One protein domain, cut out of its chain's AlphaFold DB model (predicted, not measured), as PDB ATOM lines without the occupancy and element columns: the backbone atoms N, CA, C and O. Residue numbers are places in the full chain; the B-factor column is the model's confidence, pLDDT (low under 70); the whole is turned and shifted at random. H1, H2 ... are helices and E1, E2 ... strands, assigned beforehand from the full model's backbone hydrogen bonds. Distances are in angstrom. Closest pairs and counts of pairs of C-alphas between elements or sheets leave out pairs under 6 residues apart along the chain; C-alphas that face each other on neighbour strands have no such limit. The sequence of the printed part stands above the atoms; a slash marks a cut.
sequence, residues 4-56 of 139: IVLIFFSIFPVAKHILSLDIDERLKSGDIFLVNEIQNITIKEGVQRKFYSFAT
ATOM      1  N   ILE A   4     -40.839  16.736 159.925       39.66
ATOM      2  CA  ILE A   4     -41.000  15.921 158.705       39.66
ATOM      3  C   ILE A   4     -40.546  16.699 157.460       39.66
ATOM      4  O   ILE A   4     -39.935  16.133 156.560       39.66
ATOM      5  N   VAL A   5     -40.747  18.018 157.446       37.78
ATOM      6  CA  VAL A   5     -40.374  18.895 156.325       37.78
ATOM      7  C   VAL A   5     -38.847  19.005 156.157       37.78
ATOM      8  O   VAL A   5     -38.352  19.137 155.043       37.78
ATOM      9  N   LEU A   6     -38.067  18.875 157.237       45.25
ATOM     10  CA  LEU A   6     -36.608  19.060 157.217       45.25
ATOM     11  C   LEU A   6     -35.839  17.932 156.502       45.25
ATOM     12  O   LEU A   6     -34.761  18.182 155.960       45.25
ATOM     13  N   ILE A   7     -36.397  16.715 156.465       48.22
ATOM     14  CA  ILE A   7     -35.800  15.579 155.740       48.22
ATOM     15  C   ILE A   7     -35.877  15.821 154.227       48.22
ATOM     16  O   ILE A   7     -34.903  15.572 153.524       48.22
ATOM     17  N   PHE A   8     -36.973  16.403 153.730       50.56
ATOM     18  CA  PHE A   8     -37.148  16.670 152.299       50.56
ATOM     19  C   PHE A   8     -36.195  17.747 151.757       50.56
ATOM     20  O   PHE A   8     -35.731  17.633 150.627       50.56
ATOM     21  N   PHE A   9     -35.819  18.749 152.560       53.78
ATOM     22  CA  PHE A   9     -34.936  19.838 152.111       53.78
ATOM     23  C   PHE A   9     -33.438  19.488 152.060       53.78
ATOM     24  O   PHE A   9     -32.646  20.312 151.607       53.78
ATOM     25  N   SER A  10     -33.020  18.304 152.522       68.75
ATOM     26  CA  SER A  10     -31.591  17.960 152.654       68.75
ATOM     27  C   SER A  10     -31.181  16.616 152.046       68.75
ATOM     28  O   SER A  10     -30.031  16.213 152.203       68.75
ATOM     29  N   ILE A  11     -32.060  15.964 151.275       83.75
ATOM     30  CA  ILE A  11     -31.762  14.676 150.620       83.75
ATOM     31  C   ILE A  11     -30.536  14.784 149.706       83.75
ATOM     32  O   ILE A  11     -29.630  13.961 149.793       83.75
ATOM     33  N   PHE A  12     -30.481  15.811 148.853       88.00
ATOM     34  CA  PHE A  12     -29.388  15.965 147.890       88.00
ATOM     35  C   PHE A  12     -28.018  16.190 148.561       88.00
ATOM     36  O   PHE A  12     -27.093  15.448 148.232       88.00
ATOM     37  N   PRO A  13     -27.854  17.118 149.532       88.62
ATOM     38  CA  PRO A  13     -26.610  17.234 150.297       88.62
ATOM     39  C   PRO A  13     -26.183  15.932 150.980       88.62
ATOM     40  O   PRO A  13     -25.005  15.586 150.936       88.62
ATOM     41  N   VAL A  14     -27.128  15.190 151.567       90.50
ATOM     42  CA  VAL A  14     -26.847  13.900 152.219       90.50
ATOM     43  C   VAL A  14     -26.349  12.873 151.202       90.50
ATOM     44  O   VAL A  14     -25.316  12.247 151.418       90.50
ATOM     45  N   ALA A  15     -27.054  12.717 150.080       92.12
ATOM     46  CA  ALA A  15     -26.690  11.759 149.040       92.12
ATOM     47  C   ALA A  15     -25.336  12.096 148.400       92.12
ATOM     48  O   ALA A  15     -24.497  11.214 148.239       92.12
ATOM     49  N   LYS A  16     -25.091  13.379 148.094       93.00
ATOM     50  CA  LYS A  16     -23.810  13.853 147.553       93.00
ATOM     51  C   LYS A  16     -22.656  13.600 148.527       93.00
ATOM     52  O   LYS A  16     -21.588  13.184 148.093       93.00
ATOM     53  N   HIS A  17     -22.877  13.830 149.824       93.88
ATOM     54  CA  HIS A  17     -21.898  13.546 150.877       93.88
ATOM     55  C   HIS A  17     -21.549  12.059 150.932       93.88
ATOM     56  O   HIS A  17     -20.381  11.709 150.818       93.88
ATOM     57  N   ILE A  18     -22.555  11.184 151.010       95.00
ATOM     58  CA  ILE A  18     -22.356   9.728 151.035       95.00
ATOM     59  C   ILE A  18     -21.599   9.253 149.789       95.00
ATOM     60  O   ILE A  18     -20.634   8.506 149.919       95.00
ATOM     61  N   LEU A  19     -21.987   9.728 148.601       95.94
ATOM     62  CA  LEU A  19     -21.307   9.389 147.349       95.94
ATOM     63  C   LEU A  19     -19.828   9.807 147.367       95.94
ATOM     64  O   LEU A  19     -18.978   9.070 146.886       95.94
ATOM     65  N   SER A  20     -19.509  10.971 147.942       95.94
ATOM     66  CA  SER A  20     -18.127  11.464 148.012       95.94
ATOM     67  C   SER A  20     -17.218  10.685 148.968       95.94
ATOM     68  O   SER A  20     -16.003  10.842 148.895       95.94
ATOM     69  N   LEU A  21     -17.788   9.870 149.861       96.44
ATOM     70  CA  LEU A  21     -17.037   9.093 150.848       96.44
ATOM     71  C   LEU A  21     -16.549   7.729 150.320       96.44
ATOM     72  O   LEU A  21     -15.802   7.072 151.038       96.44
ATOM     73  N   ASP A  22     -16.974   7.306 149.119       96.94
ATOM     74  CA  ASP A  22     -16.602   6.025 148.485       96.94
ATOM     75  C   ASP A  22     -16.691   4.820 149.446       96.94
ATOM     76  O   ASP A  22     -15.707   4.207 149.864       96.94
ATOM     77  N   ILE A  23     -17.912   4.552 149.910       97.25
ATOM     78  CA  ILE A  23     -18.131   3.796 151.148       97.25
ATOM     79  C   ILE A  23     -18.287   2.286 150.970       97.25
ATOM     80  O   ILE A  23     -18.316   1.574 151.973       97.25
ATOM     81  N   ASP A  24     -18.431   1.791 149.742       97.12
ATOM     82  CA  ASP A  24     -18.986   0.459 149.472       97.12
ATOM     83  C   ASP A  24     -18.192  -0.672 150.140       97.12
ATOM     84  O   ASP A  24     -18.765  -1.499 150.855       97.12
ATOM     85  N   GLU A  25     -16.869  -0.696 149.970       97.75
ATOM     86  CA  GLU A  25     -16.023  -1.741 150.562       97.75
ATOM     87  C   GLU A  25     -15.909  -1.604 152.085       97.75
ATOM     88  O   GLU A  25     -16.018  -2.593 152.813       97.75
ATOM     89  N   ARG A  26     -15.793  -0.370 152.590       98.00
ATOM     90  CA  ARG A  26     -15.712  -0.080 154.033       98.00
ATOM     91  C   ARG A  26     -16.991  -0.477 154.765       98.00
ATOM     92  O   ARG A  26     -16.961  -1.000 155.880       98.00
ATOM     93  N   LEU A  27     -18.132  -0.250 154.126       97.50
ATOM     94  CA  LEU A  27     -19.436  -0.605 154.655       97.50
ATOM     95  C   LEU A  27     -19.614  -2.133 154.699       97.50
ATOM     96  O   LEU A  27     -20.102  -2.678 155.696       97.50
ATOM     97  N   LYS A  28     -19.179  -2.851 153.654       97.12
ATOM     98  CA  LYS A  28     -19.184  -4.325 153.640       97.12
ATOM     99  C   LYS A  28     -18.276  -4.902 154.724       97.12
ATOM    100  O   LYS A  28     -18.677  -5.847 155.402       97.12
ATOM    101  N   SER A  29     -17.098  -4.316 154.940       97.31
ATOM    102  CA  SER A  29     -16.148  -4.778 155.960       97.31
ATOM    103  C   SER A  29     -16.554  -4.429 157.395       97.31
ATOM    104  O   SER A  29     -15.925  -4.904 158.338       97.31
ATOM    105  N   GLY A  30     -17.590  -3.607 157.590       96.94
ATOM    106  CA  GLY A  30     -18.049  -3.222 158.921       96.94
ATOM    107  C   GLY A  30     -17.201  -2.132 159.581       96.94
ATOM    108  O   GLY A  30     -17.111  -2.109 160.813       96.94
ATOM    109  N   ASP A  31     -16.581  -1.246 158.792       97.62
ATOM    110  CA  ASP A  31     -15.827  -0.097 159.296       97.62
ATOM    111  C   ASP A  31     -16.707   0.794 160.189       97.62
ATOM    112  O   ASP A  31     -17.664   1.442 159.752       97.62
ATOM    113  N   ILE A  32     -16.362   0.818 161.472       94.12
ATOM    114  CA  ILE A  32     -17.044   1.549 162.542       94.12
ATOM    115  C   ILE A  32     -16.952   3.072 162.381       94.12
ATOM    116  O   ILE A  32     -17.863   3.783 162.809       94.12
ATOM    117  N   PHE A  33     -15.888   3.590 161.758       96.62
ATOM    118  CA  PHE A  33     -15.673   5.030 161.611       96.62
ATOM    119  C   PHE A  33     -16.608   5.635 160.568       96.62
ATOM    120  O   PHE A  33     -16.945   6.818 160.648       96.62
ATOM    121  N   LEU A  34     -17.127   4.803 159.666       96.94
ATOM    122  CA  LEU A  34     -18.027   5.213 158.600       96.94
ATOM    123  C   LEU A  34     -19.303   5.887 159.123       96.94
ATOM    124  O   LEU A  34     -19.790   6.854 158.544       96.94
ATOM    125  N   VAL A  35     -19.826   5.443 160.271       97.62
ATOM    126  CA  VAL A  35     -20.986   6.092 160.902       97.62
ATOM    127  C   VAL A  35     -20.671   7.539 161.287       97.62
ATOM    128  O   VAL A  35     -21.525   8.414 161.137       97.62
ATOM    129  N   ASN A  36     -19.453   7.804 161.768       95.75
ATOM    130  CA  ASN A  36     -19.015   9.148 162.136       95.75
ATOM    131  C   ASN A  36     -18.834  10.049 160.914       95.75
ATOM    132  O   ASN A  36     -19.162  11.232 160.974       95.75
ATOM    133  N   GLU A  37     -18.381   9.503 159.797       96.12
ATOM    134  CA  GLU A  37     -18.251  10.255 158.551       96.12
ATOM    135  C   GLU A  37     -19.622  10.550 157.932       96.12
ATOM    136  O   GLU A  37     -19.917  11.700 157.610       96.12
ATOM    137  N   ILE A  38     -20.512   9.554 157.862       96.25
ATOM    138  CA  ILE A  38     -21.860   9.708 157.293       96.25
ATOM    139  C   ILE A  38     -22.719  10.670 158.124       96.25
ATOM    140  O   ILE A  38     -23.520  11.419 157.566       96.25
ATOM    141  N   GLN A  39     -22.590  10.677 159.458       94.69
ATOM    142  CA  GLN A  39     -23.469  11.503 160.290       94.69
ATOM    143  C   GLN A  39     -23.219  13.011 160.152       94.69
ATOM    144  O   GLN A  39     -24.134  13.778 160.444       94.69
ATOM    145  N   ASN A  40     -22.016  13.454 159.777       92.62
ATOM    146  CA  ASN A  40     -21.642  14.870 159.775       92.62
ATOM    147  C   ASN A  40     -21.885  15.486 158.393       92.62
ATOM    148  O   ASN A  40     -21.073  15.322 157.490       92.62
ATOM    149  N   ILE A  41     -22.995  16.211 158.234       88.44
ATOM    150  CA  ILE A  41     -23.431  16.719 156.928       88.44
ATOM    151  C   ILE A  41     -23.500  18.240 156.948       88.44
ATOM    152  O   ILE A  41     -24.155  18.842 157.804       88.44
ATOM    153  N   THR A  42     -22.871  18.863 155.958       86.44
ATOM    154  CA  THR A  42     -22.988  20.297 155.689       86.44
ATOM    155  C   THR A  42     -24.244  20.544 154.852       86.44
ATOM    156  O   THR A  42     -24.286  20.207 153.672       86.44
ATOM    157  N   ILE A  43     -25.298  21.101 155.459       80.19
ATOM    158  CA  ILE A  43     -26.581  21.357 154.769       80.19
ATOM    159  C   ILE A  43     -26.498  22.626 153.915       80.19
ATOM    160  O   ILE A  43     -27.084  22.702 152.838       80.19
ATOM    161  N   LYS A  44     -25.786  23.633 154.422       77.81
ATOM    162  CA  LYS A  44     -25.464  24.901 153.760       77.81
ATOM    163  C   LYS A  44     -24.070  25.317 154.214       77.81
ATOM    164  O   LYS A  44     -23.590  24.801 155.221       77.81
ATOM    165  N   GLU A  45     -23.440  26.241 153.501       78.44
ATOM    166  CA  GLU A  45     -22.130  26.778 153.876       78.44
ATOM    167  C   GLU A  45     -22.112  27.209 155.356       78.44
ATOM    168  O   GLU A  45     -23.011  27.907 155.825       78.44
ATOM    169  N   GLY A  46     -21.158  26.678 156.127       78.31
ATOM    170  CA  GLY A  46     -21.041  26.902 157.574       78.31
ATOM    171  C   GLY A  46     -22.076  26.195 158.471       78.31
ATOM    172  O   GLY A  46     -21.919  26.201 159.690       78.31
ATOM    173  N   VAL A  47     -23.110  25.546 157.921       83.69
ATOM    174  CA  VAL A  47     -24.173  24.882 158.698       83.69
ATOM    175  C   VAL A  47     -24.001  23.365 158.668       83.69
ATOM    176  O   VAL A  47     -24.509  22.678 157.776       83.69
ATOM    177  N   GLN A  48     -23.332  22.834 159.692       86.81
ATOM    178  CA  GLN A  48     -23.226  21.393 159.920       86.81
ATOM    179  C   GLN A  48     -24.386  20.865 160.768       86.81
ATOM    180  O   GLN A  48     -24.798  21.477 161.756       86.81
ATOM    181  N   ARG A  49     -24.898  19.687 160.408       88.56
ATOM    182  CA  ARG A  49     -25.844  18.924 161.225       88.56
ATOM    183  C   ARG A  49     -25.396  17.483 161.376       88.56
ATOM    184  O   ARG A  49     -24.886  16.875 160.440       88.56
ATOM    185  N   LYS A  50     -25.653  16.941 162.567       91.19
ATOM    186  CA  LYS A  50     -25.397  15.541 162.903       91.19
ATOM    187  C   LYS A  50     -26.650  14.697 162.702       91.19
ATOM    188  O   LYS A  50     -27.616  14.821 163.452       91.19
ATOM    189  N   PHE A  51     -26.604  13.801 161.728       93.00
ATOM    190  CA  PHE A  51     -27.649  12.836 161.394       93.00
ATOM    191  C   PHE A  51     -27.329  11.445 161.969       93.00
ATOM    192  O   PHE A  51     -27.401  10.435 161.278       93.00
ATOM    193  N   TYR A  52     -26.984  11.378 163.258       95.31
ATOM    194  CA  TYR A  52     -26.468  10.160 163.903       95.31
ATOM    195  C   TYR A  52     -27.410   8.944 163.805       95.31
ATOM    196  O   TYR A  52     -27.022   7.875 163.337       95.31
ATOM    197  N   SER A  53     -28.687   9.106 164.169       95.25
ATOM    198  CA  SER A  53     -29.680   8.025 164.043       95.25
ATOM    199  C   SER A  53     -29.939   7.598 162.599       95.25
ATOM    200  O   SER A  53     -30.413   6.487 162.387       95.25
ATOM    201  N   PHE A  54     -29.690   8.469 161.622       95.31
ATOM    202  CA  PHE A  54     -29.784   8.115 160.208       95.31
ATOM    203  C   PHE A  54     -28.542   7.337 159.771       95.31
ATOM    204  O   PHE A  54     -28.700   6.262 159.211       95.31
ATOM    205  N   ALA A  55     -27.337   7.811 160.098       97.25
ATOM    206  CA  ALA A  55     -26.084   7.152 159.731       97.25
ATOM    207  C   ALA A  55     -26.028   5.700 160.233       97.25
ATOM    208  O   ALA A  55     -25.719   4.789 159.472       97.25
ATOM    209  N   THR A  56     -26.430   5.461 161.485       98.00
ATOM    210  CA  THR A  56     -26.500   4.097 162.041       98.00
ATOM    211  C   THR A  56     -27.506   3.205 161.305       98.00
ATOM    212  O   THR A  56     -27.192   2.061 160.986       98.00
TER     213      THR A  56
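What this domain is: This is residues 4 to 56 of the 139 residues of an uncharacterized protein of Streptococcus anginosus T5 (UniProt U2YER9). The chain makes an elongated, narrow loop: it runs out along H2, turns round at H3 and comes back along H4 and the strand E1, with H2 beside E1 and H4. E1 and E2 form a small two-stranded hairpin, after which H5 packs on H4, while H1 and H3 lie toward the two ends of the long axis. The 53 printed residues hold five named helices and two named strands in the order H1, H2, H3, H4, E1, E2, H5, with one antiparallel sheet, E1 - E2, and the class is mixed, helices and strands. The whole is compact, with a radius of gyration of the C-alphas of 11.4 A, and spans 33 by 20 by 18 A.

How they stand to each other: H1, residues 4 to 8, and H2, residues 11 to 20, meet only through their link. H3, residues 24 to 28, is apart from H2. H4, residues 34 to 39, is close to H2 but not clearly touching, at a shallow tilt of 27 degrees, opposite ways; their closest C-alphas, of Ile 18 and Ile 38, are 6.3 A apart. H3 and H4 are also close but not clearly touching, the closest C-alphas being those of Leu 27 and Leu 34, 7.2 A apart. The closest C-alphas of H2 and E1, residues 40 to 44, are those of Pro 13 and Ile 43, 6.1 A apart. E1 and E2, residues 47 to 50, are a hairpin, antiparallel at 149 degrees, with N 41 and O 49 at 3.0 A and N 47 and O 44 at 2.8 A, both within hydrogen-bond range. H5, residues 52 to 56, touches H4, the closest C-alphas being those of Gln 39 and Tyr 52, 4.9 A apart. H5 is apart from H1, H2 and H3. In H2, H3, H4 and H5 every O i to N i+4 pair is within hydrogen-bond range; in H1 0 of 1 is, with 1 of 2 O i to N i+3 pairs within range.

Where its parts are: H1 begins at C-alpha 4, (-41.000, 15.921, 158.705), and measures 7.5 A from first to last C-alpha. H2, the longest helix by residues, measures 14.2 A from C-alpha 11, (-31.762, 14.676, 150.620), to C-alpha 20. H3 measures 6.3 A and H4 8.5 A. E1 measures 12.3 A and E2 10.3 A. H5 measures 6.3 A and ends at C-alpha 56, (-26.500, 4.097, 162.041).

The domain as a whole: The two C-alphas farthest apart are those of Val 5 and Ser 29, at 33.9 A. The printed part has no cut, and its links between named elements are tight. The mean pLDDT of the printed part is 86.9; residues 4 to 10 are under 70.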